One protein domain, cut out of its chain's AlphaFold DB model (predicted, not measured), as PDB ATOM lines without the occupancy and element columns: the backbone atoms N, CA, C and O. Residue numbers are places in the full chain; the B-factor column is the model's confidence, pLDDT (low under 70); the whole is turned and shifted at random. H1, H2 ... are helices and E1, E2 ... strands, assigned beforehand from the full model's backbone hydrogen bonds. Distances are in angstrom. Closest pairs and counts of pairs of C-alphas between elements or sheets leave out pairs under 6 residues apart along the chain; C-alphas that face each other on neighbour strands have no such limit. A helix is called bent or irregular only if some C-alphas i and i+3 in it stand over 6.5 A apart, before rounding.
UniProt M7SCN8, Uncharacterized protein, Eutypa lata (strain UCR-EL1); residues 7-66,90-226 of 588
ATOM      1  N   GLY A   7     200.368 120.418 180.856       27.78
ATOM      2  CA  GLY A   7     201.767 120.615 181.240       27.78
ATOM      3  C   GLY A   7     202.515 121.505 180.247       27.78
ATOM      4  O   GLY A   7     203.377 122.269 180.660       27.78
ATOM      5  N   HIS A   8     202.116 121.487 178.968       30.33
ATOM      6  CA  HIS A   8     202.721 122.280 177.900       30.33
ATOM      7  C   HIS A   8     202.258 123.741 177.838       30.33
ATOM      8  O   HIS A   8     203.000 124.557 177.307       30.33
ATOM      9  N   VAL A   9     201.100 124.110 178.399       31.45
ATOM     10  CA  VAL A   9     200.597 125.502 178.368       31.45
ATOM     11  C   VAL A   9     201.213 126.334 179.496       31.45
ATOM     12  O   VAL A   9     201.648 127.465 179.269       31.45
ATOM     13  N   SER A  10     201.342 125.746 180.688       34.25
ATOM     14  CA  SER A  10     202.143 126.312 181.779       34.25
ATOM     15  C   SER A  10     203.627 126.270 181.438       34.25
ATOM     16  O   SER A  10     204.292 127.302 181.535       34.25
ATOM     17  N   GLU A  11     204.140 125.159 180.888       32.84
ATOM     18  CA  GLU A  11     205.484 125.161 180.312       32.84
ATOM     19  C   GLU A  11     205.628 126.187 179.194       32.84
ATOM     20  O   GLU A  11     206.704 126.720 179.103       32.84
ATOM     21  N   ALA A  12     204.653 126.521 178.347       34.00
ATOM     22  CA  ALA A  12     204.859 127.521 177.289       34.00
ATOM     23  C   ALA A  12     205.028 128.940 177.861       34.00
ATOM     24  O   ALA A  12     205.900 129.689 177.414       34.00
ATOM     25  N   PHE A  13     204.267 129.287 178.908       33.66
ATOM     26  CA  PHE A  13     204.434 130.548 179.638       33.66
ATOM     27  C   PHE A  13     205.743 130.565 180.458       33.66
ATOM     28  O   PHE A  13     206.456 131.568 180.471       33.66
ATOM     29  N   TYR A  14     206.127 129.434 181.069       35.75
ATOM     30  CA  TYR A  14     207.370 129.287 181.843       35.75
ATOM     31  C   TYR A  14     208.630 129.026 180.988       35.75
ATOM     32  O   TYR A  14     209.721 129.431 181.381       35.75
ATOM     33  N   ARG A  15     208.520 128.429 179.795       36.31
ATOM     34  CA  ARG A  15     209.593 128.221 178.792       36.31
ATOM     35  C   ARG A  15     209.987 129.543 178.156       36.31
ATOM     36  O   ARG A  15     211.147 129.716 177.794       36.31
ATOM     37  N   PHE A  16     209.080 130.522 178.127       37.81
ATOM     38  CA  PHE A  16     209.429 131.906 177.812       37.81
ATOM     39  C   PHE A  16     210.448 132.505 178.813       37.81
ATOM     40  O   PHE A  16     211.168 133.453 178.467       37.81
ATOM     41  N   LEU A  17     210.550 131.913 180.016       31.59
ATOM     42  CA  LEU A  17     211.286 132.402 181.187       31.59
ATOM     43  C   LEU A  17     212.347 131.437 181.776       31.59
ATOM     44  O   LEU A  17     212.936 131.787 182.795       31.59
ATOM     45  N   HIS A  18     212.674 130.269 181.191       31.56
ATOM     46  CA  HIS A  18     213.619 129.340 181.853       31.56
ATOM     47  C   HIS A  18     214.372 128.299 181.011       31.56
ATOM     48  O   HIS A  18     213.753 127.558 180.255       31.56
ATOM     49  N   VAL A  19     215.664 128.085 181.351       27.25
ATOM     50  CA  VAL A  19     216.355 126.770 181.351       27.25
ATOM     51  C   VAL A  19     217.367 126.644 182.521       27.25
ATOM     52  O   VAL A  19     218.149 127.553 182.773       27.25
ATOM     53  N   LYS A  20     217.363 125.443 183.134       27.06
ATOM     54  CA  LYS A  20     218.325 124.720 184.014       27.06
ATOM     55  C   LYS A  20     218.622 125.168 185.458       27.06
ATOM     56  O   LYS A  20     218.993 126.291 185.764       27.06
ATOM     57  N   THR A  21     218.535 124.159 186.328       25.31
ATOM     58  CA  THR A  21     218.912 124.107 187.745       25.31
ATOM     59  C   THR A  21     220.417 124.268 187.958       25.31
ATOM     60  O   THR A  21     221.202 123.451 187.473       25.31
ATOM     61  N   MET A  22     220.791 125.252 188.771       25.48
ATOM     62  CA  MET A  22     222.085 125.352 189.445       25.48
ATOM     63  C   MET A  22     221.886 125.893 190.864       25.48
ATOM     64  O   MET A  22     220.868 126.503 191.184       25.48
ATOM     65  N   THR A  23     222.851 125.602 191.727       28.98
ATOM     66  CA  THR A  23     222.902 126.022 193.128       28.98
ATOM     67  C   THR A  23     223.134 127.533 193.230       28.98
ATOM     68  O   THR A  23     224.008 128.063 192.548       28.98
ATOM     69  N   VAL A  24     222.373 128.210 194.094       30.33
ATOM     70  CA  VAL A  24     222.510 129.649 194.380       30.33
ATOM     71  C   VAL A  24     223.883 129.918 195.006       30.33
ATOM     72  O   VAL A  24     224.213 129.350 196.046       30.33
ATOM     73  N   SER A  25     224.678 130.795 194.393       36.84
ATOM     74  CA  SER A  25     225.914 131.331 194.971       36.84
ATOM     75  C   SER A  25     225.824 132.852 195.072       36.84
ATOM     76  O   SER A  25     225.585 133.518 194.066       36.84
ATOM     77  N   LEU A  26     226.034 133.401 196.267       41.72
ATOM     78  CA  LEU A  26     226.127 134.842 196.488       41.72
ATOM     79  C   LEU A  26     227.560 135.290 196.189       41.72
ATOM     80  O   LEU A  26     228.493 134.880 196.882       41.72
ATOM     81  N   LYS A  27     227.740 136.119 195.159       49.44
ATOM     82  CA  LYS A  27     228.995 136.839 194.910       49.44
ATOM     83  C   LYS A  27     228.794 138.302 195.288       49.44
ATOM     84  O   LYS A  27     227.831 138.923 194.850       49.44
ATOM     85  N   THR A  28     229.693 138.826 196.110       49.41
ATOM     86  CA  THR A  28     229.746 140.243 196.491       49.41
ATOM     87  C   THR A  28     230.948 140.884 195.816       49.41
ATOM     88  O   THR A  28     232.051 140.353 195.962       49.41
ATOM     89  N   ASP A  29     230.755 142.008 195.127       46.75
ATOM     90  CA  ASP A  29     231.861 142.837 194.640       46.75
ATOM     91  C   ASP A  29     232.213 143.901 195.699       46.75
ATOM     92  O   ASP A  29     231.381 144.761 195.997       46.75
ATOM     93  N   PRO A  30     233.399 143.838 196.332       44.59
ATOM     94  CA  PRO A  30     233.815 144.805 197.341       44.59
ATOM     95  C   PRO A  30     234.360 146.123 196.757       44.59
ATOM     96  O   PRO A  30     234.816 146.953 197.535       44.59
ATOM     97  N   SER A  31     234.360 146.340 195.432       43.38
ATOM     98  CA  SER A  31     235.034 147.499 194.816       43.38
ATOM     99  C   SER A  31     234.221 148.805 194.753       43.38
ATOM    100  O   SER A  31     234.685 149.764 194.137       43.38
ATOM    101  N   MET A  32     233.016 148.859 195.329       51.81
ATOM    102  CA  MET A  32     232.159 150.054 195.359       51.81
ATOM    103  C   MET A  32     231.918 150.464 196.819       51.81
ATOM    104  O   MET A  32     231.072 149.887 197.494       51.81
ATOM    105  N   ASP A  33     232.652 151.462 197.317       55.31
ATOM    106  CA  ASP A  33     232.604 151.897 198.728       55.31
ATOM    107  C   ASP A  33     231.238 152.484 199.172       55.31
ATOM    108  O   ASP A  33     231.034 152.759 200.356       55.31
ATOM    109  N   GLU A  34     230.278 152.668 198.255       69.44
ATOM    110  CA  GLU A  34     229.020 153.393 198.500       69.44
ATOM    111  C   GLU A  34     227.777 152.493 198.678       69.44
ATOM    112  O   GLU A  34     226.824 152.896 199.349       69.44
ATOM    113  N   PHE A  35     227.765 151.265 198.138       76.94
ATOM    114  CA  PHE A  35     226.652 150.312 198.286       76.94
ATOM    115  C   PHE A  35     227.094 148.856 198.057       76.94
ATOM    116  O   PHE A  35     228.126 148.592 197.449       76.94
ATOM    117  N   LYS A  36     226.297 147.883 198.523       84.75
ATOM    118  CA  LYS A  36     226.550 146.448 198.287       84.75
ATOM    119  C   LYS A  36     225.850 145.976 197.014       84.75
ATOM    120  O   LYS A  36     224.630 146.076 196.950       84.75
ATOM    121  N   GLU A  37     226.573 145.409 196.050       86.19
ATOM    122  CA  GLU A  37     225.985 144.736 194.879       86.19
ATOM    123  C   GLU A  37     225.965 143.210 195.088       86.19
ATOM    124  O   GLU A  37     226.981 142.613 195.456       86.19
ATOM    125  N   ILE A  38     224.793 142.587 194.909       88.81
ATOM    126  CA  ILE A  38     224.556 141.155 195.150       88.81
ATOM    127  C   ILE A  38     223.888 140.522 193.927       88.81
ATOM    128  O   ILE A  38     222.758 140.856 193.574       88.81
ATOM    129  N   GLU A  39     224.556 139.538 193.331       89.88
ATOM    130  CA  GLU A  39     223.981 138.716 192.265       89.88
ATOM    131  C   GLU A  39     223.049 137.633 192.842       89.88
ATOM    132  O   GLU A  39     223.469 136.778 193.630       89.88
ATOM    133  N   ILE A  40     221.786 137.639 192.414       86.56
ATOM    134  CA  ILE A  40     220.809 136.570 192.634       86.56
ATOM    135  C   ILE A  40     220.977 135.545 191.506       86.56
ATOM    136  O   ILE A  40     220.367 135.649 190.440       86.56
ATOM    137  N   SER A  41     221.822 134.547 191.737       83.12
ATOM    138  CA  SER A  41     222.028 133.435 190.804       83.12
ATOM    139  C   SER A  41     221.005 132.313 191.019       83.12
ATOM    140  O   SER A  41     220.453 132.157 192.108       83.12
ATOM    141  N   GLY A  42     220.751 131.515 189.981       82.31
ATOM    142  CA  GLY A  42     219.839 130.371 190.033       82.31
ATOM    143  C   GLY A  42     218.834 130.364 188.886       82.31
ATOM    144  O   GLY A  42     218.913 131.159 187.953       82.31
ATOM    145  N   SER A  43     217.878 129.446 188.949       78.88
ATOM    146  CA  SER A  43     216.751 129.428 188.022       78.88
ATOM    147  C   SER A  43     215.856 130.659 188.280       78.88
ATOM    148  O   SER A  43     215.681 131.054 189.426       78.88
ATOM    149  N   HIS A  44     215.235 131.255 187.259       75.44
ATOM    150  CA  HIS A  44     214.224 132.320 187.404       75.44
ATOM    151  C   HIS A  44     213.161 132.090 188.516       75.44
ATOM    152  O   HIS A  44     212.829 133.029 189.227       75.44
ATOM    153  N   SER A  45     212.710 130.863 188.799       75.50
ATOM    154  CA  SER A  45     211.868 130.512 189.950       75.50
ATOM    155  C   SER A  45     212.557 130.752 191.298       75.50
ATOM    156  O   SER A  45     211.945 131.331 192.188       75.50
ATOM    157  N   GLN A  46     213.834 130.383 191.440       81.06
ATOM    158  CA  GLN A  46     214.640 130.681 192.631       81.06
ATOM    159  C   GLN A  46     214.882 132.187 192.766       81.06
ATOM    160  O   GLN A  46     214.748 132.735 193.859       81.06
ATOM    161  N   GLN A  47     215.186 132.867 191.654       85.06
ATOM    162  CA  GLN A  47     215.340 134.321 191.631       85.06
ATOM    163  C   GLN A  47     214.038 135.014 192.061       85.06
ATOM    164  O   GLN A  47     214.060 135.897 192.917       85.06
ATOM    165  N   THR A  48     212.897 134.554 191.543       81.56
ATOM    166  CA  THR A  48     211.554 135.028 191.904       81.56
ATOM    167  C   THR A  48     211.280 134.822 193.391       81.56
ATOM    168  O   THR A  48     210.855 135.762 194.059       81.56
ATOM    169  N   SER A  49     211.575 133.639 193.948       83.31
ATOM    170  CA  SER A  49     211.431 133.378 195.388       83.31
ATOM    171  C   SER A  49     212.263 134.340 196.238       83.31
ATOM    172  O   SER A  49     211.769 134.845 197.244       83.31
ATOM    173  N   HIS A  50     213.490 134.661 195.821       87.75
ATOM    174  CA  HIS A  50     214.325 135.614 196.550       87.75
ATOM    175  C   HIS A  50     213.742 137.034 196.530       87.75
ATOM    176  O   HIS A  50     213.728 137.721 197.552       87.75
ATOM    177  N   VAL A  51     213.196 137.479 195.394       87.00
ATOM    178  CA  VAL A  51     212.524 138.786 195.337       87.00
ATOM    179  C   VAL A  51     211.240 138.796 196.161       87.00
ATOM    180  O   VAL A  51     210.968 139.785 196.838       87.00
ATOM    181  N   VAL A  52     210.489 137.693 196.182       86.12
ATOM    182  CA  VAL A  52     209.333 137.522 197.074       86.12
ATOM    183  C   VAL A  52     209.742 137.712 198.539       86.12
ATOM    184  O   VAL A  52     209.073 138.446 199.262       86.12
ATOM    185  N   GLU A  53     210.869 137.147 198.979       88.50
ATOM    186  CA  GLU A  53     211.389 137.363 200.337       88.50
ATOM    187  C   GLU A  53     211.744 138.833 200.615       88.50
ATOM    188  O   GLU A  53     211.446 139.342 201.698       88.50
ATOM    189  N   ILE A  54     212.355 139.533 199.651       88.44
ATOM    190  CA  ILE A  54     212.659 140.972 199.760       88.44
ATOM    191  C   ILE A  54     211.360 141.779 199.923       88.44
ATOM    192  O   ILE A  54     211.260 142.631 200.809       88.44
ATOM    193  N   VAL A  55     210.342 141.475 199.117       85.75
ATOM    194  CA  VAL A  55     209.031 142.139 199.158       85.75
ATOM    195  C   VAL A  55     208.290 141.851 200.471       85.75
ATOM    196  O   VAL A  55     207.728 142.771 201.071       85.75
ATOM    197  N   MET A  56     208.338 140.617 200.982       85.88
ATOM    198  CA  MET A  56     207.764 140.273 202.290       85.88
ATOM    199  C   MET A  56     208.457 141.010 203.444       85.88
ATOM    200  O   MET A  56     207.791 141.448 204.379       85.88
ATOM    201  N   LYS A  57     209.778 141.219 203.380       84.75
ATOM    202  CA  LYS A  57     210.488 142.036 204.381       84.75
ATOM    203  C   LYS A  57     210.008 143.491 204.372       84.75
ATOM    204  O   LYS A  57     209.772 144.042 205.445       84.75
ATOM    205  N   ALA A  58     209.798 144.087 203.194       82.25
ATOM    206  CA  ALA A  58     209.196 145.422 203.084       82.25
ATOM    207  C   ALA A  58     207.800 145.488 203.717       82.25
ATOM    208  O   ALA A  58     207.491 146.459 204.404       82.25
ATOM    209  N   ARG A  59     206.971 144.451 203.534       82.25
ATOM    210  CA  ARG A  59     205.645 144.346 204.170       82.25
ATOM    211  C   ARG A  59     205.725 144.438 205.682       82.25
ATOM    212  O   ARG A  59     205.020 145.249 206.273       82.25
ATOM    213  N   ASN A  60     206.567 143.607 206.286       82.88
ATOM    214  CA  ASN A  60     206.661 143.508 207.737       82.88
ATOM    215  C   ASN A  60     207.149 144.839 208.322       82.88
ATOM    216  O   ASN A  60     206.534 145.363 209.244       82.88
ATOM    217  N   LEU A  61     208.160 145.455 207.698       77.12
ATOM    218  CA  LEU A  61     208.637 146.788 208.076       77.12
ATOM    219  C   LEU A  61     207.554 147.863 207.920       77.12
ATOM    220  O   LEU A  61     207.449 148.770 208.743       77.12
ATOM    221  N   PHE A  62     206.739 147.788 206.867       79.06
ATOM    222  CA  PHE A  62     205.623 148.709 206.678       79.06
ATOM    223  C   PHE A  62     204.567 148.548 207.780       79.06
ATOM    224  O   PHE A  62     204.151 149.547 208.365       79.06
ATOM    225  N   GLN A  63     204.178 147.310 208.102       79.56
ATOM    226  CA  GLN A  63     203.209 147.000 209.160       79.56
ATOM    227  C   GLN A  63     203.708 147.456 210.538       79.56
ATOM    228  O   GLN A  63     202.989 148.177 211.226       79.56
ATOM    229  N   GLU A  64     204.961 147.161 210.892       78.19
ATOM    230  CA  GLU A  64     205.587 147.589 212.153       78.19
ATOM    231  C   GLU A  64     205.605 149.115 212.333       78.19
ATOM    232  O   GLU A  64     205.500 149.610 213.454       78.19
ATOM    233  N   ASN A  65     205.717 149.877 211.239       69.88
ATOM    234  CA  ASN A  65     205.717 151.341 211.287       69.88
ATOM    235  C   ASN A  65     204.304 151.955 211.340       69.88
ATOM    236  O   ASN A  65     204.167 153.093 211.790       69.88
ATOM    237  N   HIS A  66     203.262 151.227 210.919       68.62
ATOM    238  CA  HIS A  66     201.883 151.736 210.842       68.62
ATOM    239  C   HIS A  66     200.964 151.211 211.964       68.62
ATOM    240  O   HIS A  66     200.052 151.925 212.392       68.62
ATOM    241  N   THR A  90     210.376 158.764 207.429       59.97
ATOM    242  CA  THR A  90     210.503 158.212 206.087       59.97
ATOM    243  C   THR A  90     210.858 156.737 206.238       59.97
ATOM    244  O   THR A  90     211.943 156.402 206.713       59.97
ATOM    245  N   GLY A  91     209.903 155.858 205.934       69.62
ATOM    246  CA  GLY A  91     210.128 154.419 205.973       69.62
ATOM    247  C   GLY A  91     211.183 154.002 204.942       69.62
ATOM    248  O   GLY A  91     211.421 154.729 203.973       69.62
ATOM    249  N   PRO A  92     211.838 152.845 205.132       79.25
ATOM    250  CA  PRO A  92     212.763 152.317 204.139       79.25
ATOM    251  C   PRO A  92     212.018 152.032 202.830       79.25
ATOM    252  O   PRO A  92     211.014 151.322 202.827       79.25
ATOM    253  N   LEU A  93     212.531 152.562 201.718       86.12
ATOM    254  CA  LEU A  93     211.960 152.349 200.389       86.12
ATOM    255  C   LEU A  93     212.707 151.227 199.658       86.12
ATOM    256  O   LEU A  93     213.941 151.245 199.573       86.12
ATOM    257  N   ILE A  94     211.957 150.269 199.110       89.88
ATOM    258  CA  ILE A  94     212.460 149.252 198.180       89.88
ATOM    259  C   ILE A  94     212.049 149.629 196.759       89.88
ATOM    260  O   ILE A  94     210.883 149.915 196.506       89.88
ATOM    261  N   VAL A  95     212.992 149.587 195.819       91.00
ATOM    262  CA  VAL A  95     212.752 149.864 194.399       91.00
ATOM    263  C   VAL A  95     212.924 148.587 193.585       91.00
ATOM    264  O   VAL A  95     213.930 147.890 193.706       91.00
ATOM    265  N   LEU A  96     211.956 148.287 192.730       93.31
ATOM    266  CA  LEU A  96     211.951 147.128 191.848       93.31
ATOM    267  C   LEU A  96     211.966 147.589 190.386       93.31
ATOM    268  O   LEU A  96     210.945 148.053 189.882       93.31
ATOM    269  N   PHE A  97     213.097 147.436 189.695       92.88
ATOM    270  CA  PHE A  97     213.198 147.623 188.245       92.88
ATOM    271  C   PHE A  97     212.758 146.353 187.514       92.88
ATOM    272  O   PHE A  97     213.546 145.431 187.275       92.88
ATOM    273  N   MET A  98     211.473 146.300 187.179       89.81
ATOM    274  CA  MET A  98     210.830 145.136 186.569       89.81
ATOM    275  C   MET A  98     209.573 145.534 185.806       89.81
ATOM    276  O   MET A  98     208.964 146.573 186.065       89.81
ATOM    277  N   ASN A  99     209.164 144.686 184.868       82.62
ATOM    278  CA  ASN A  99     207.916 144.900 184.147       82.62
ATOM    279  C   ASN A  99     206.728 144.755 185.116       82.62
ATOM    280  O   ASN A  99     206.709 143.865 185.966       82.62
ATOM    281  N   TYR A 100     205.697 145.591 184.971       77.81
ATOM    282  CA  TYR A 100     204.556 145.591 185.897       77.81
ATOM    283  C   TYR A 100     203.851 144.225 186.060       77.81
ATOM    284  O   TYR A 100     203.556 143.866 187.200       77.81
ATOM    285  N   PRO A 101     203.621 143.416 185.001       72.62
ATOM    286  CA  PRO A 101     203.042 142.077 185.160       72.62
ATOM    287  C   PRO A 101     203.894 141.135 186.025       72.62
ATOM    288  O   PRO A 101     203.357 140.368 186.822       72.62
ATOM    289  N   GLU A 102     205.220 141.220 185.908       78.31
ATOM    290  CA  GLU A 102     206.157 140.437 186.717       78.31
ATOM    291  C   GLU A 102     206.112 140.885 188.182       78.31
ATOM    292  O   GLU A 102     205.990 140.059 189.086       78.31
ATOM    293  N   ALA A 103     206.094 142.201 188.414       81.06
ATOM    294  CA  ALA A 103     205.937 142.774 189.746       81.06
ATOM    295  C   ALA A 103     204.624 142.346 190.408       81.06
ATOM    296  O   ALA A 103     204.614 141.960 191.575       81.06
ATOM    297  N   LEU A 104     203.518 142.380 189.659       74.31
ATOM    298  CA  LEU A 104     202.222 141.897 190.124       74.31
ATOM    299  C   LEU A 104     202.287 140.427 190.523       74.31
ATOM    300  O   LEU A 104     201.785 140.079 191.586       74.31
ATOM    301  N   ASN A 105     202.925 139.574 189.720       72.94
ATOM    302  CA  ASN A 105     203.067 138.156 190.041       72.94
ATOM    303  C   ASN A 105     203.881 137.929 191.329       72.94
ATOM    304  O   ASN A 105     203.478 137.149 192.194       72.94
ATOM    305  N   ILE A 106     204.988 138.658 191.496       80.75
ATOM    306  CA  ILE A 106     205.806 138.628 192.719       80.75
ATOM    307  C   ILE A 106     204.976 139.070 193.923       80.75
ATOM    308  O   ILE A 106     204.965 138.388 194.944       80.75
ATOM    309  N   MET A 107     204.242 140.178 193.804       78.12
ATOM    310  CA  MET A 107     203.362 140.656 194.866       78.12
ATOM    311  C   MET A 107     202.281 139.617 195.187       78.12
ATOM    312  O   MET A 107     202.115 139.240 196.341       78.12
ATOM    313  N   HIS A 108     201.589 139.070 194.191       71.19
ATOM    314  CA  HIS A 108     200.585 138.029 194.419       71.19
ATOM    315  C   HIS A 108     201.160 136.786 195.097       71.19
ATOM    316  O   HIS A 108     200.503 136.204 195.954       71.19
ATOM    317  N   THR A 109     202.392 136.404 194.769       74.00
ATOM    318  CA  THR A 109     203.075 135.285 195.428       74.00
ATOM    319  C   THR A 109     203.445 135.629 196.874       74.00
ATOM    320  O   THR A 109     203.268 134.803 197.765       74.00
ATOM    321  N   ALA A 110     203.918 136.852 197.130       77.69
ATOM    322  CA  ALA A 110     204.334 137.319 198.454       77.69
ATOM    323  C   ALA A 110     203.165 137.559 199.421       77.69
ATOM    324  O   ALA A 110     203.296 137.357 200.628       77.69
ATOM    325  N   PHE A 111     202.029 138.026 198.905       72.94
ATOM    326  CA  PHE A 111     200.874 138.440 199.704       72.94
ATOM    327  C   PHE A 111     199.709 137.448 199.630       72.94
ATOM    328  O   PHE A 111     198.785 137.520 200.434       72.94
ATOM    329  N   GLY A 112     199.730 136.504 198.689       68.38
ATOM    330  CA  GLY A 112     198.602 135.615 198.438       68.38
ATOM    331  C   GLY A 112     197.354 136.394 198.015       68.38
ATOM    332  O   GLY A 112     197.402 137.276 197.153       68.38
ATOM    333  N   SER A 113     196.214 136.050 198.619       54.75
ATOM    334  CA  SER A 113     194.952 136.787 198.475       54.75
ATOM    335  C   SER A 113     194.817 137.973 199.435       54.75
ATOM    336  O   SER A 113     193.772 138.627 199.415       54.75
ATOM    337  N   ASP A 114     195.811 138.219 200.298       53.53
ATOM    338  CA  ASP A 114     195.765 139.338 201.234       53.53
ATOM    339  C   ASP A 114     195.833 140.659 200.469       53.53
ATOM    340  O   ASP A 114     196.607 140.836 199.524       53.53
ATOM    341  N   GLU A 115     195.007 141.609 200.885       59.84
ATOM    342  CA  GLU A 115     194.958 142.924 200.267       59.84
ATOM    343  C   GLU A 115     196.190 143.733 200.660       59.84
ATOM    344  O   GLU A 115     196.517 143.902 201.837       59.84
ATOM    345  N   LEU A 116     196.865 144.272 199.649       62.25
ATOM    346  CA  LEU A 116     197.888 145.278 199.861       62.25
ATOM    347  C   LEU A 116     197.216 146.604 200.241       62.25
ATOM    348  O   LEU A 116     196.302 147.034 199.532       62.25
ATOM    349  N   PRO A 117     197.670 147.292 201.303       63.66
ATOM    350  CA  PRO A 117     197.234 148.655 201.581       63.66
ATOM    351  C   PRO A 117     197.422 149.532 200.336       63.66
ATOM    352  O   PRO A 117     198.477 149.477 199.706       63.66
ATOM    353  N   ASN A 118     196.436 150.374 199.996       57.94
ATOM    354  CA  ASN A 118     196.456 151.218 198.784       57.94
ATOM    355  C   ASN A 118     197.687 152.144 198.663       57.94
ATOM    356  O   ASN A 118     197.962 152.652 197.575       57.94
ATOM    357  N   ASN A 119     198.428 152.351 199.755       70.31
ATOM    358  CA  ASN A 119     199.642 153.165 199.787       70.31
ATOM    359  C   ASN A 119     200.938 152.342 199.830       70.31
ATOM    360  O   ASN A 119     201.992 152.903 199.566       70.31
ATOM    361  N   PHE A 120     200.872 151.026 200.079       78.25
ATOM    362  CA  PHE A 120     202.055 150.178 200.270       78.25
ATOM    363  C   PHE A 120     203.027 150.249 199.089       78.25
ATOM    364  O   PHE A 120     204.244 150.273 199.292       78.25
ATOM    365  N   TYR A 121     202.493 150.307 197.863       82.56
ATOM    366  CA  TYR A 121     203.301 150.407 196.659       82.56
ATOM    367  C   TYR A 121     202.826 151.485 195.682       82.56
ATOM    368  O   TYR A 121     201.642 151.820 195.602       82.56
ATOM    369  N   LYS A 122     203.767 151.994 194.882       82.12
ATOM    370  CA  LYS A 122     203.508 152.860 193.724       82.12
ATOM    371  C   LYS A 122     204.187 152.301 192.479       82.12
ATOM    372  O   LYS A 122     205.117 151.503 192.565       82.12
ATOM    373  N   THR A 123     203.698 152.722 191.316       80.44
ATOM    374  CA  THR A 123     204.261 152.349 190.010       80.44
ATOM    375  C   THR A 123     204.754 153.600 189.300       80.44
ATOM    376  O   THR A 123     204.035 154.600 189.279       80.44
ATOM    377  N   LEU A 124     205.954 153.540 188.728       79.81
ATOM    378  CA  LEU A 124     206.505 154.553 187.838       79.81
ATOM    379  C   LEU A 124     206.714 153.936 186.461       79.81
ATOM    380  O   LEU A 124     207.429 152.948 186.305       79.81
ATOM    381  N   SER A 125     206.074 154.548 185.480       74.25
ATOM    382  CA  SER A 125     206.182 154.234 184.062       74.25
ATOM    383  C   SER A 125     206.351 155.534 183.291       74.25
ATOM    384  O   SER A 125     206.032 156.602 183.828       74.25
ATOM    385  N   LEU A 126     206.798 155.443 182.036       65.88
ATOM    386  CA  LEU A 126     206.880 156.592 181.118       65.88
ATOM    387  C   LEU A 126     205.559 157.393 181.073       65.88
ATOM    388  O   LEU A 126     205.555 158.621 181.053       65.88
ATOM    389  N   ASP A 127     204.426 156.697 181.171       60.03
ATOM    390  CA  ASP A 127     203.088 157.295 181.093       60.03
ATOM    391  C   ASP A 127     202.626 157.999 182.395       60.03
ATOM    392  O   ASP A 127     201.573 158.639 182.415       60.03
ATOM    393  N   LYS A 128     203.361 157.869 183.513       61.62
ATOM    394  CA  LYS A 128     202.926 158.312 184.861       61.62
ATOM    395  C   LYS A 128     203.907 159.262 185.565       61.62
ATOM    396  O   LYS A 128     203.797 159.495 186.767       61.62
ATOM    397  N   GLU A 129     204.857 159.831 184.828       59.28
ATOM    398  CA  GLU A 129     206.129 160.332 185.366       59.28
ATOM    399  C   GLU A 129     206.056 161.419 186.452       59.28
ATOM    400  O   GLU A 129     206.676 161.264 187.500       59.28
ATOM    401  N   VAL A 130     205.351 162.534 186.249       53.50
ATOM    402  CA  VAL A 130     205.674 163.747 187.036       53.50
ATOM    403  C   VAL A 130     204.909 163.853 188.358       53.50
ATOM    404  O   VAL A 130     205.512 164.119 189.397       53.50
ATOM    405  N   LYS A 131     203.590 163.624 188.350       60.59
ATOM    406  CA  LYS A 131     202.772 163.752 189.571       60.59
ATOM    407  C   LYS A 131     203.065 162.641 190.571       60.59
ATOM    408  O   LYS A 131     203.186 162.910 191.755       60.59
ATOM    409  N   SER A 132     203.263 161.411 190.093       65.19
ATOM    410  CA  SER A 132     203.528 160.270 190.973       65.19
ATOM    411  C   SER A 132     204.858 160.390 191.715       65.19
ATOM    412  O   SER A 132     204.935 159.953 192.856       65.19
ATOM    413  N   ILE A 133     205.881 161.016 191.122       66.00
ATOM    414  CA  ILE A 133     207.150 161.293 191.808       66.00
ATOM    415  C   ILE A 133     206.962 162.309 192.938       66.00
ATOM    416  O   ILE A 133     207.436 162.067 194.047       66.00
ATOM    417  N   GLN A 134     206.270 163.420 192.669       68.19
ATOM    418  CA  GLN A 134     205.975 164.431 193.689       68.19
ATOM    419  C   GLN A 134     205.132 163.828 194.814       68.19
ATOM    420  O   GLN A 134     205.497 163.956 195.977       68.19
ATOM    421  N   ASP A 135     204.102 163.052 194.470       68.75
ATOM    422  CA  ASP A 135     203.274 162.343 195.445       68.75
ATOM    423  C   ASP A 135     204.098 161.387 196.323       68.75
ATOM    424  O   ASP A 135     203.786 161.248 197.499       68.75
ATOM    425  N   ILE A 136     205.128 160.715 195.790       71.56
ATOM    426  CA  ILE A 136     206.021 159.830 196.566       71.56
ATOM    427  C   ILE A 136     206.948 160.636 197.480       71.56
ATOM    428  O   ILE A 136     207.232 160.213 198.595       71.56
ATOM    429  N   GLN A 137     207.436 161.786 197.018       69.50
ATOM    430  CA  GLN A 137     208.281 162.668 197.826       69.50
ATOM    431  C   GLN A 137     207.490 163.345 198.953       69.50
ATOM    432  O   GLN A 137     208.044 163.620 200.015       69.50
ATOM    433  N   GLU A 138     206.204 163.609 198.721       70.06
ATOM    434  CA  GLU A 138     205.305 164.256 199.675       70.06
ATOM    435  C   GLU A 138     204.601 163.252 200.609       70.06
ATOM    436  O   GLU A 138     204.298 163.602 201.751       70.06
ATOM    437  N   ASN A 139     204.376 162.004 200.171       65.19
ATOM    438  CA  ASN A 139     203.739 160.944 200.962       65.19
ATOM    439  C   ASN A 139     204.730 159.835 201.342       65.19
ATOM    440  O   ASN A 139     205.074 158.970 200.537       65.19
ATOM    441  N   ASN A 140     205.088 159.789 202.623       63.62
ATOM    442  CA  ASN A 140     206.035 158.824 203.196       63.62
ATOM    443  C   ASN A 140     205.454 157.417 203.454       63.62
ATOM    444  O   ASN A 140     206.106 156.596 204.099       63.62
ATOM    445  N   ASP A 141     204.257 157.121 202.944       71.94
ATOM    446  CA  ASP A 141     203.536 155.862 203.186       71.94
ATOM    447  C   ASP A 141     203.832 154.789 202.120       71.94
ATOM    448  O   ASP A 141     203.113 153.796 202.022       71.94
ATOM    449  N   VAL A 142     204.863 154.977 201.291       76.94
ATOM    450  CA  VAL A 142     205.231 154.038 200.222       76.94
ATOM    451  C   VAL A 142     206.442 153.216 200.656       76.94
ATOM    452  O   VAL A 142     207.533 153.754 200.816       76.94
ATOM    453  N   ALA A 143     206.266 151.903 200.814       84.50
ATOM    454  CA  ALA A 143     207.363 150.978 201.121       84.50
ATOM    455  C   ALA A 143     207.986 150.361 199.861       84.50
ATOM    456  O   ALA A 143     209.149 149.956 199.874       84.50
ATOM    457  N   LEU A 144     207.215 150.287 198.772       87.38
ATOM    458  CA  LEU A 144     207.616 149.620 197.540       87.38
ATOM    459  C   LEU A 144     207.379 150.500 196.309       87.38
ATOM    460  O   LEU A 144     206.278 150.985 196.060       87.38
ATOM    461  N   LEU A 145     208.401 150.656 195.480       88.12
ATOM    462  CA  LEU A 145     208.323 151.390 194.228       88.12
ATOM    463  C   LEU A 145     208.646 150.467 193.060       88.12
ATOM    464  O   LEU A 145     209.777 150.021 192.909       88.12
ATOM    465  N   ILE A 146     207.655 150.188 192.222       88.31
ATOM    466  CA  ILE A 146     207.836 149.403 191.000       88.31
ATOM    467  C   ILE A 146     208.133 150.380 189.869       88.31
ATOM    468  O   ILE A 146     207.321 151.260 189.589       88.31
ATOM    469  N   VAL A 147     209.282 150.235 189.225       88.62
ATOM    470  CA  VAL A 147     209.763 151.143 188.184       88.62
ATOM    471  C   VAL A 147     209.965 150.358 186.900       88.62
ATOM    472  O   VAL A 147     210.610 149.307 186.903       88.62
ATOM    473  N   GLU A 148     209.435 150.868 185.791       87.56
ATOM    474  CA  GLU A 148     209.710 150.276 184.486       87.56
ATOM    475  C   GLU A 148     211.226 150.258 184.214       87.56
ATOM    476  O   GLU A 148     211.910 151.261 184.435       87.56
ATOM    477  N   PRO A 149     211.803 149.147 183.723       86.88
ATOM    478  CA  PRO A 149     213.258 149.025 183.620       86.88
ATOM    479  C   PRO A 149     213.936 150.076 182.723       86.88
ATOM    480  O   PRO A 149     215.116 150.382 182.908       86.88
ATOM    481  N   ASN A 150     213.212 150.629 181.751       79.75
ATOM    482  CA  ASN A 150     213.667 151.662 180.818       79.75
ATOM    483  C   ASN A 150     213.330 153.095 181.265       79.75
ATOM    484  O   ASN A 150     213.547 154.021 180.484       79.75
ATOM    485  N   PHE A 151     212.824 153.283 182.488       82.94
ATOM    486  CA  PHE A 151     212.453 154.592 183.012       82.94
ATOM    487  C   PHE A 151     213.615 155.600 182.867       82.94
ATOM    488  O   PHE A 151     214.728 155.338 183.343       82.94
ATOM    489  N   PRO A 152     213.411 156.730 182.164       69.94
ATOM    490  CA  PRO A 152     214.497 157.601 181.717       69.94
ATOM    491  C   PRO A 152     214.967 158.561 182.809       69.94
ATOM    492  O   PRO A 152     216.074 159.100 182.725       69.94
ATOM    493  N   CYS A 153     214.131 158.793 183.821       68.25
ATOM    494  CA  CYS A 153     214.377 159.782 184.852       68.25
ATOM    495  C   CYS A 153     215.059 159.170 186.079       68.25
ATOM    496  O   CYS A 153     214.826 158.025 186.468       68.25
ATOM    497  N   VAL A 154     215.891 159.981 186.726       61.84
ATOM    498  CA  VAL A 154     216.424 159.679 188.048       61.84
ATOM    499  C   VAL A 154     215.770 160.643 189.029       61.84
ATOM    500  O   VAL A 154     215.991 161.851 188.940       61.84
ATOM    501  N   VAL A 155     214.993 160.107 189.967       65.50
ATOM    502  CA  VAL A 155     214.254 160.871 190.985       65.50
ATOM    503  C   VAL A 155     215.198 161.708 191.864       65.50
ATOM    504  O   VAL A 155     216.420 161.516 191.844       65.50
ATOM    505  N   GLY A 156     214.646 162.669 192.612       65.25
ATOM    506  CA  GLY A 156     215.372 163.368 193.680       65.25
ATOM    507  C   GLY A 156     215.798 162.427 194.818       65.25
ATOM    508  O   GLY A 156     215.695 161.209 194.697       65.25
ATOM    509  N   GLU A 157     216.284 162.983 195.926       73.00
ATOM    510  CA  GLU A 157     216.669 162.189 197.103       73.00
ATOM    511  C   GLU A 157     215.455 161.415 197.653       73.00
ATOM    512  O   GLU A 157     214.395 161.998 197.897       73.00
ATOM    513  N   LEU A 158     215.604 160.098 197.815       78.19
ATOM    514  CA  LEU A 158     214.591 159.181 198.346       78.19
ATOM    515  C   LEU A 158     215.246 158.253 199.387       78.19
ATOM    516  O   LEU A 158     216.432 157.940 199.246       78.19
ATOM    517  N   PRO A 159     214.507 157.759 200.403       80.38
ATOM    518  CA  PRO A 159     215.035 156.882 201.453       80.38
ATOM    519  C   PRO A 159     215.231 155.431 200.964       80.38
ATOM    520  O   PRO A 159     214.747 154.473 201.569       80.38
ATOM    521  N   ILE A 160     215.914 155.261 199.830       84.81
ATOM    522  CA  ILE A 160     216.123 153.974 199.164       84.81
ATOM    523  C   ILE A 160     217.085 153.125 199.995       84.81
ATOM    524  O   ILE A 160     218.209 153.523 200.274       84.81
ATOM    525  N   THR A 161     216.648 151.926 200.369       87.00
ATOM    526  CA  THR A 161     217.487 150.955 201.095       87.00
ATOM    527  C   THR A 161     217.875 149.772 200.226       87.00
ATOM    528  O   THR A 161     218.957 149.207 200.382       87.00
ATOM    529  N   THR A 162     216.986 149.398 199.306       90.31
ATOM    530  CA  THR A 162     217.149 148.235 198.442       90.31
ATOM    531  C   THR A 162     216.689 148.572 197.034       90.31
ATOM    532  O   THR A 162     215.596 149.107 196.854       90.31
ATOM    533  N   VAL A 163     217.491 148.206 196.040       91.75
ATOM    534  CA  VAL A 163     217.084 148.180 194.634       91.75
ATOM    535  C   VAL A 163     217.221 146.754 194.124       91.75
ATOM    536  O   VAL A 163     218.208 146.084 194.412       91.75
ATOM    537  N   VAL A 164     216.245 146.289 193.354       93.75
ATOM    538  CA  VAL A 164     216.296 145.009 192.645       93.75
ATOM    539  C   VAL A 164     216.174 145.282 191.155       93.75
ATOM    540  O   VAL A 164     215.216 145.923 190.728       93.75
ATOM    541  N   SER A 165     217.120 144.784 190.360       93.50
ATOM    542  CA  SER A 165     217.076 144.843 188.900       93.50
ATOM    543  C   SER A 165     217.008 143.450 188.287       93.50
ATOM    544  O   SER A 165     217.876 142.602 188.503       93.50
ATOM    545  N   THR A 166     215.992 143.242 187.452       91.56
ATOM    546  CA  THR A 166     215.853 142.035 186.621       91.56
ATOM    547  C   THR A 166     216.871 142.000 185.476       91.56
ATOM    548  O   THR A 166     217.156 140.947 184.915       91.56
ATOM    549  N   GLY A 167     217.466 143.144 185.117       91.00
ATOM    550  CA  GLY A 167     218.411 143.240 184.003       91.00
ATOM    551  C   GLY A 167     217.780 143.158 182.614       91.00
ATOM    552  O   GLY A 167     218.523 143.167 181.627       91.00
ATOM    553  N   THR A 168     216.454 143.085 182.523       90.69
ATOM    554  CA  THR A 168     215.695 142.960 181.275       90.69
ATOM    555  C   THR A 168     214.571 143.985 181.207       90.69
ATOM    556  O   THR A 168     214.169 144.548 182.222       90.69
ATOM    557  N   LYS A 169     214.048 144.230 180.007       88.75
ATOM    558  CA  LYS A 169     212.912 145.119 179.757       88.75
ATOM    559  C   LYS A 169     211.970 144.532 178.720       88.75
ATOM    560  O   LYS A 169     212.404 143.808 177.825       88.75
ATOM    561  N   ALA A 170     210.704 144.930 178.805       85.19
ATOM    562  CA  ALA A 170     209.810 144.859 177.666       85.19
ATOM    563  C   ALA A 170     210.207 145.922 176.631       85.19
ATOM    564  O   ALA A 170     210.305 147.107 176.953       85.19
ATOM    565  N   GLN A 171     210.460 145.514 175.390       86.69
ATOM    566  CA  GLN A 171     210.733 146.438 174.297       86.69
ATOM    567  C   GLN A 171     210.095 145.946 173.003       86.69
ATOM    568  O   GLN A 171     210.299 144.814 172.568       86.69
ATOM    569  N   MET A 172     209.385 146.853 172.339       88.50
ATOM    570  CA  MET A 172     208.924 146.641 170.978       88.50
ATOM    571  C   MET A 172     210.068 146.914 169.997       88.50
ATOM    572  O   MET A 172     210.691 147.977 170.027       88.50
ATOM    573  N   THR A 173     210.353 145.947 169.133       89.00
ATOM    574  CA  THR A 173     211.401 146.028 168.108       89.00
ATOM    575  C   THR A 173     210.803 145.816 166.729       89.00
ATOM    576  O   THR A 173     209.833 145.074 166.579       89.00
ATOM    577  N   PHE A 174     211.356 146.477 165.714       90.19
ATOM    578  CA  PHE A 174     210.918 146.273 164.341       90.19
ATOM    579  C   PHE A 174     211.773 145.189 163.682       90.19
ATOM    580  O   PHE A 174     212.945 145.415 163.362       90.19
ATOM    581  N   ASP A 175     211.180 144.020 163.457       88.50
ATOM    582  CA  ASP A 175     211.813 142.931 162.724       88.50
ATOM    583  C   ASP A 175     211.626 143.133 161.220       88.50
ATOM    584  O   ASP A 175     210.515 143.041 160.705       88.50
ATOM    585  N   LYS A 176     212.721 143.362 160.494       87.06
ATOM    586  CA  LYS A 176     212.695 143.577 159.036       87.06
ATOM    587  C   LYS A 176     212.272 142.332 158.264       87.06
ATOM    588  O   LYS A 176     211.693 142.447 157.192       87.06
ATOM    589  N   ASN A 177     212.560 141.155 158.814       84.44
ATOM    590  CA  ASN A 177     212.345 139.884 158.132       84.44
ATOM    591  C   ASN A 177     210.864 139.505 158.061       84.44
ATOM    592  O   ASN A 177     210.415 138.917 157.081       84.44
ATOM    593  N   SER A 178     210.110 139.834 159.107       86.75
ATOM    594  CA  SER A 178     208.648 139.779 159.089       86.75
ATOM    595  C   SER A 178     208.023 141.111 158.690       86.75
ATOM    596  O   SER A 178     206.851 141.165 158.350       86.75
ATOM    597  N   SER A 179     208.780 142.206 158.708       90.25
ATOM    598  CA  SER A 179     208.196 143.539 158.689       90.25
ATOM    599  C   SER A 179     207.134 143.649 159.781       90.25
ATOM    600  O   SER A 179     205.987 143.972 159.507       90.25
ATOM    601  N   GLN A 180     207.445 143.283 161.018       91.56
ATOM    602  CA  GLN A 180     206.483 143.376 162.113       91.56
ATOM    603  C   GLN A 180     207.117 143.970 163.358       91.56
ATOM    604  O   GLN A 180     208.325 143.892 163.575       91.56
ATOM    605  N   PHE A 181     206.267 144.581 164.177       91.94
ATOM    606  CA  PHE A 181     206.642 145.004 165.514       91.94
ATOM    607  C   PHE A 181     206.485 143.824 166.460       91.94
ATOM    608  O   PHE A 181     205.376 143.330 166.650       91.94
ATOM    609  N   ILE A 182     207.597 143.375 167.028       91.06
ATOM    610  CA  ILE A 182     207.650 142.242 167.943       91.06
ATOM    611  C   ILE A 182     207.907 142.782 169.340       91.06
ATOM    612  O   ILE A 182     208.869 143.525 169.556       91.06
ATOM    613  N   MET A 183     207.048 142.406 170.282       89.19
ATOM    614  CA  MET A 183     207.263 142.665 171.696       89.19
ATOM    615  C   MET A 183     208.208 141.602 172.260       89.19
ATOM    616  O   MET A 183     207.886 140.416 172.268       89.19
ATOM    617  N   ASP A 184     209.371 142.032 172.740       86.56
ATOM    618  CA  ASP A 184     210.287 141.194 173.509       86.56
ATOM    619  C   ASP A 184     210.196 141.587 174.984       86.56
ATOM    620  O   ASP A 184     210.631 142.669 175.367       86.56
ATOM    621  N   TYR A 185     209.608 140.718 175.808       82.25
ATOM    622  CA  TYR A 185     209.432 140.954 177.246       82.25
ATOM    623  C   TYR A 185     210.705 140.746 178.075       82.25
ATOM    624  O   TYR A 185     210.735 141.128 179.245       82.25
ATOM    625  N   ALA A 186     211.746 140.151 177.490       84.19
ATOM    626  CA  ALA A 186     212.964 139.764 178.190       84.19
ATOM    627  C   ALA A 186     214.221 140.323 177.507       84.19
ATOM    628  O   ALA A 186     215.296 139.726 177.602       84.19
ATOM    629  N   LYS A 187     214.105 141.470 176.826       87.75
ATOM    630  CA  LYS A 187     215.246 142.079 176.147       87.75
ATOM    631  C   LYS A 187     216.267 142.550 177.187       87.75
ATOM    632  O   LYS A 187     215.896 143.323 178.075       87.75
ATOM    633  N   PRO A 188     217.544 142.140 177.106       90.62
ATOM    634  CA  PRO A 188     218.561 142.602 178.044       90.62
ATOM    635  C   PRO A 188     218.720 144.127 178.015       90.62
ATOM    636  O   PRO A 188     218.753 144.744 176.948       90.62
ATOM    637  N   LEU A 189     218.855 144.733 179.193       91.50
ATOM    638  CA  LEU A 189     219.228 146.142 179.336       91.50
ATOM    639  C   LEU A 189     220.664 146.369 178.856       91.50
ATOM    640  O   LEU A 189     221.547 145.562 179.151       91.50
ATOM    641  N   SER A 190     220.899 147.481 178.165       91.38
ATOM    642  CA  SER A 190     222.235 147.953 177.773       91.38
ATOM    643  C   SER A 190     223.080 148.381 178.980       91.38
ATOM    644  O   SER A 190     222.557 148.592 180.078       91.38
ATOM    645  N   GLN A 191     224.393 148.555 178.796       91.38
ATOM    646  CA  GLN A 191     225.262 148.986 179.901       91.38
ATOM    647  C   GLN A 191     224.858 150.363 180.441       91.38
ATOM    648  O   GLN A 191     224.834 150.564 181.654       91.38
ATOM    649  N   SER A 192     224.506 151.309 179.564       88.56
ATOM    650  CA  SER A 192     224.058 152.646 179.976       88.56
ATOM    651  C   SER A 192     222.751 152.611 180.773       88.56
ATOM    652  O   SER A 192     222.608 153.357 181.740       88.56
ATOM    653  N   GLU A 193     221.821 151.719 180.431       90.75
ATOM    654  CA  GLU A 193     220.584 151.500 181.189       90.75
ATOM    655  C   GLU A 193     220.850 150.934 182.582       90.75
ATOM    656  O   GLU A 193     220.322 151.452 183.565       90.75
ATOM    657  N   LEU A 194     221.713 149.922 182.683       90.44
ATOM    658  CA  LEU A 194     222.104 149.349 183.971       90.44
ATOM    659  C   LEU A 194     222.823 150.377 184.849       90.44
ATOM    660  O   LEU A 194     222.513 150.504 186.032       90.44
ATOM    661  N   ARG A 195     223.725 151.179 184.265       87.62
ATOM    662  CA  ARG A 195     224.356 152.312 184.961       87.62
ATOM    663  C   ARG A 195     223.299 153.285 185.484       87.62
ATOM    664  O   ARG A 195     223.356 153.635 186.655       87.62
ATOM    665  N   ARG A 196     222.297 153.666 184.678       86.94
ATOM    666  CA  ARG A 196     221.204 154.547 185.136       86.94
ATOM    667  C   ARG A 196     220.432 153.970 186.320       86.94
ATOM    668  O   ARG A 196     220.127 154.719 187.241       86.94
ATOM    669  N   GLN A 197     220.140 152.671 186.321       89.06
ATOM    670  CA  GLN A 197     219.482 152.030 187.463       89.06
ATOM    671  C   GLN A 197     220.373 152.033 188.713       89.06
ATOM    672  O   GLN A 197     219.874 152.271 189.808       89.06
ATOM    673  N   ARG A 198     221.690 151.838 188.564       87.06
ATOM    674  CA  ARG A 198     222.651 151.937 189.678       87.06
ATOM    675  C   ARG A 198     222.728 153.343 190.276       87.06
ATOM    676  O   ARG A 198     222.816 153.458 191.490       87.06
ATOM    677  N   LEU A 199     222.588 154.402 189.472       84.62
ATOM    678  CA  LEU A 199     222.579 155.792 189.971       84.62
ATOM    679  C   LEU A 199     221.460 156.071 190.993       84.62
ATOM    680  O   LEU A 199     221.542 157.043 191.741       84.62
ATOM    681  N   TRP A 200     220.409 155.244 191.055       84.81
ATOM    682  CA  TRP A 200     219.393 155.361 192.107       84.81
ATOM    683  C   TRP A 200     219.952 155.039 193.499       84.81
ATOM    684  O   TRP A 200     219.470 155.593 194.483       84.81
ATOM    685  N   MET A 201     220.994 154.206 193.580       83.44
ATOM    686  CA  MET A 201     221.696 153.887 194.827       83.44
ATOM    687  C   MET A 201     222.545 155.056 195.319       83.44
ATOM    688  O   MET A 201     222.533 155.365 196.503       83.44
ATOM    689  N   GLU A 202     223.226 155.758 194.412       76.12
ATOM    690  CA  GLU A 202     224.069 156.920 194.745       76.12
ATOM    691  C   GLU A 202     223.250 158.094 195.316       76.12
ATOM    692  O   GLU A 202     223.755 158.945 196.053       76.12
ATOM    693  N   LYS A 203     221.949 158.134 195.000       70.19
ATOM    694  CA  LYS A 203     221.000 159.130 195.515       70.19
ATOM    695  C   LYS A 203     220.341 158.743 196.839       70.19
ATOM    696  O   LYS A 203     219.585 159.546 197.388       70.19
ATOM    697  N   ALA A 204     220.648 157.568 197.385       68.88
ATOM    698  CA  ALA A 204     220.223 157.144 198.715       68.88
ATOM    699  C   ALA A 204     221.054 157.844 199.812       68.88
ATOM    700  O   ALA A 204     221.754 157.206 200.596       68.88
ATOM    701  N   LYS A 205     221.048 159.182 199.868       55.19
ATOM    702  CA  LYS A 205     221.774 159.921 200.912       55.19
ATOM    703  C   LYS A 205     220.948 160.034 202.190       55.19
ATOM    704  O   LYS A 205     219.795 160.443 202.175       55.19
ATOM    705  N   GLY A 206     221.583 159.723 203.322       54.25
ATOM    706  CA  GLY A 206     221.054 160.020 204.658       54.25
ATOM    707  C   GLY A 206     220.085 158.989 205.241       54.25
ATOM    708  O   GLY A 206     219.496 159.252 206.291       54.25
ATOM    709  N   THR A 207     219.927 157.812 204.628       53.28
ATOM    710  CA  THR A 207     219.132 156.740 205.233       53.28
ATOM    711  C   THR A 207     219.792 156.280 206.529       53.28
ATOM    712  O   THR A 207     220.881 155.712 206.522       53.28
ATOM    713  N   GLN A 208     219.101 156.444 207.658       56.09
ATOM    714  CA  GLN A 208     219.511 155.913 208.970       56.09
ATOM    715  C   GLN A 208     219.547 154.364 209.014       56.09
ATOM    716  O   GLN A 208     219.752 153.776 210.071       56.09
ATOM    717  N   HIS A 209     219.340 153.702 207.871       59.44
ATOM    718  CA  HIS A 209     219.064 152.275 207.714       59.44
ATOM    719  C   HIS A 209     220.260 151.450 207.192       59.44
ATOM    720  O   HIS A 209     220.087 150.282 206.857       59.44
ATOM    721  N   GLY A 210     221.472 152.016 207.167       67.44
ATOM    722  CA  GLY A 210     222.701 151.307 206.784       67.44
ATOM    723  C   GLY A 210     223.091 151.468 205.312       67.44
ATOM    724  O   GLY A 210     222.538 152.309 204.608       67.44
ATOM    725  N   VAL A 211     224.088 150.687 204.873       78.50
ATOM    726  CA  VAL A 211     224.610 150.705 203.495       78.50
ATOM    727  C   VAL A 211     223.548 150.141 202.541       78.50
ATOM    728  O   VAL A 211     223.160 148.979 202.717       78.50
ATOM    729  N   PRO A 212     223.084 150.914 201.544       85.88
ATOM    730  CA  PRO A 212     222.111 150.452 200.559       85.88
ATOM    731  C   PRO A 212     222.566 149.175 199.825       85.88
ATOM    732  O   PRO A 212     223.763 148.947 199.633       85.88
ATOM    733  N   THR A 213     221.620 148.323 199.415       89.19
ATOM    734  CA  THR A 213     221.908 147.071 198.680       89.19
ATOM    735  C   THR A 213     221.255 147.043 197.292       89.19
ATOM    736  O   THR A 213     220.067 147.326 197.156       89.19
ATOM    737  N   TYR A 214     222.024 146.684 196.265       90.81
ATOM    738  CA  TYR A 214     221.605 146.543 194.871       90.81
ATOM    739  C   TYR A 214     221.636 145.062 194.474       90.81
ATOM    740  O   TYR A 214     222.705 144.462 194.390       90.81
ATOM    741  N   TYR A 215     220.472 144.464 194.250       92.44
ATOM    742  CA  TYR A 215     220.342 143.078 193.812       92.44
ATOM    743  C   TYR A 215     220.187 142.993 192.294       92.44
ATOM    744  O   TYR A 215     219.358 143.699 191.716       92.44
ATOM    745  N   THR A 216     220.918 142.082 191.654       91.75
ATOM    746  CA  THR A 216     220.837 141.833 190.207       91.75
ATOM    747  C   THR A 216     220.430 140.398 189.911       91.75
ATOM    748  O   THR A 216     220.879 139.473 190.573       91.75
ATOM    749  N   MET A 217     219.614 140.177 188.879       90.00
ATOM    750  CA  MET A 217     219.336 138.827 188.345       90.00
ATOM    751  C   MET A 217     220.265 138.427 187.191       90.00
ATOM    752  O   MET A 217     220.024 137.449 186.486       90.00
ATOM    753  N   TYR A 218     221.313 139.214 186.969       87.81
ATOM    754  CA  TYR A 218     222.292 139.037 185.909       87.81
ATOM    755  C   TYR A 218     223.700 139.069 186.494       87.81
ATOM    756  O   TYR A 218     223.950 139.767 187.483       87.81
ATOM    757  N   SER A 219     224.621 138.354 185.845       86.06
ATOM    758  CA  SER A 219     226.020 138.337 186.258       86.06
ATOM    759  C   SER A 219     226.761 139.594 185.803       86.06
ATOM    760  O   SER A 219     226.462 140.170 184.751       86.06
ATOM    761  N   LEU A 220     227.760 140.014 186.581       79.50
ATOM    762  CA  LEU A 220     228.631 141.142 186.223       79.50
ATOM    763  C   LEU A 220     229.416 140.878 184.926       79.50
ATOM    764  O   LEU A 220     229.606 141.795 184.125       79.50
ATOM    765  N   ASP A 221     229.793 139.623 184.676       83.75
ATOM    766  CA  ASP A 221     230.464 139.204 183.441       83.75
ATOM    767  C   ASP A 221     229.550 139.362 182.216       83.75
ATOM    768  O   ASP A 221     230.009 139.719 181.128       83.75
ATOM    769  N   ASP A 222     228.243 139.134 182.378       85.56
ATOM    770  CA  ASP A 222     227.277 139.334 181.300       85.56
ATOM    771  C   ASP A 222     227.104 140.809 180.963       85.56
ATOM    772  O   ASP A 222     226.928 141.125 179.790       85.56
ATOM    773  N   VAL A 223     227.197 141.718 181.946       85.38
ATOM    774  CA  VAL A 223     227.100 143.174 181.717       85.38
ATOM    775  C   VAL A 223     228.148 143.644 180.715       85.38
ATOM    776  O   VAL A 223     227.820 144.396 179.799       85.38
ATOM    777  N   GLN A 224     229.391 143.173 180.849       83.94
ATOM    778  CA  GLN A 224     230.504 143.594 179.992       83.94
ATOM    779  C   GLN A 224     230.313 143.190 178.523       83.94
ATOM    780  O   GLN A 224     230.856 143.840 177.631       83.94
ATOM    781  N   LYS A 225     229.520 142.143 178.261       88.38
ATOM    782  CA  LYS A 225     229.219 141.651 176.908       88.38
ATOM    783  C   LYS A 225     228.057 142.391 176.244       88.38
ATOM    784  O   LYS A 225     227.826 142.201 175.052       88.38
ATOM    785  N   ARG A 226     227.297 143.200 176.990       90.31
ATOM    786  CA  ARG A 226     226.133 143.927 176.458       90.31
ATOM    787  C   ARG A 226     226.572 145.165 175.676       90.31
ATOM    788  O   ARG A 226     227.602 145.752 176.014       90.31
TER     789      ARG A 226
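AT A GLANCE: This is residues 7 to 66 and 90 to 226 of the 588 residues of an uncharacterized protein of Eutypa lata (strain UCR-EL1) (UniProt M7SCN8). A twisted sheet of six parallel strands forms the core, with H2 and H3 over one face and H4 and H5 over the other, in three layers. Beyond one end of the strands, E5 runs on into a bent arm, the hairpin of E6 and E7, and residues 7 to 13 of H1 stick out. The printed part has 197 residues, of mixed class, with six named helices and eight named strands in the order H1 E1 H2 E2 H3 E3 H4 E4 E5 E6 E7 H5 E8 H6. It is compact, with a radius of gyration of the C-alphas of 17.1 A and spans of 51 by 41 by 36 A.

HOW THE PARTS SIT: The sheet runs E1, residues 36 to 39, E8, 213 to 216, E5, 160 to 165, E2, 93 to 97, E4, 144 to 147, and E3, 121 to 124. Within hydrogen-bond range are, for instance, N 38 and O 214 at 2.9 A, N 163 and O 213 at 2.9 A, N 95 and O 162 at 2.8 A, N 145 and O 94 at 2.8 A, and N 122 and O 144 at 3.0 A. H2, residues 44 to 66, runs along the strands over E5 and E2; its closest C-alphas to E2 are Ala 58 and Ile 94, 7.0 A. On the same face, H3, residues 100 to 111, touches H2 with residues 106 to 111 alone at a steep tilt of 65 degrees, closest at the C-alphas of Val 52 and Ala 110, 5.2 A. On the opposite face, H5, residues 191 to 202, is over E5, closest at the C-alphas of Ile 160 and Met 201, 7.1 A. H4, residues 126 to 138, is over E3, closest at the C-alphas of Leu 124 and Ser 132, 7.2 A; it is irregular, C-alphas 127 and 130 being 9.1 A apart. E3, H4, E4 is a strand-helix-strand unit, two parallel neighbours joined through a helix, and E2, H3, E3 a split one, with E4 between its strands; both crossovers are right-handed. E6, residues 168 to 175, and E7, residues 180 to 188, form an antiparallel hairpin, with N 171 and O 184 at 2.9 A. H6, residues 220 to 224, is close to H5 but not clearly touching, at the C-alphas of Gln 191 and Val 223, 6.4 A. H1, residues 7 to 15, is not on the sheet. Every O i to N i+4 pair is within hydrogen-bond range in H1, H2 and H3; in H4 5 of 9 are, in H5 5 of 8, and in H6 0 of 1, beside 1 of 2 O i to N i+3 pairs.

IN THESE COORDINATES: H1 begins at C-alpha 7 (201.767, 120.615, 181.240), and H6 ends at C-alpha 224 (230.504, 143.594, 179.992). From first to last C-alpha H2 is 32.8 A long, H4 20.1 A, E7 20.0 A and E6 19.0 A.

THE WHOLE: The C-alphas farthest apart, His 66 and Asn 177, are 55.0 A apart. Residues 67 to 89 are not printed, with 11.8 A between C-alphas 66 and 90. The links H1 to E1 and E4 to E5 are long. The mean pLDDT of the printed part is 73.7, and 64 residues are under 70, among them 7 to 34 and 126 to 135.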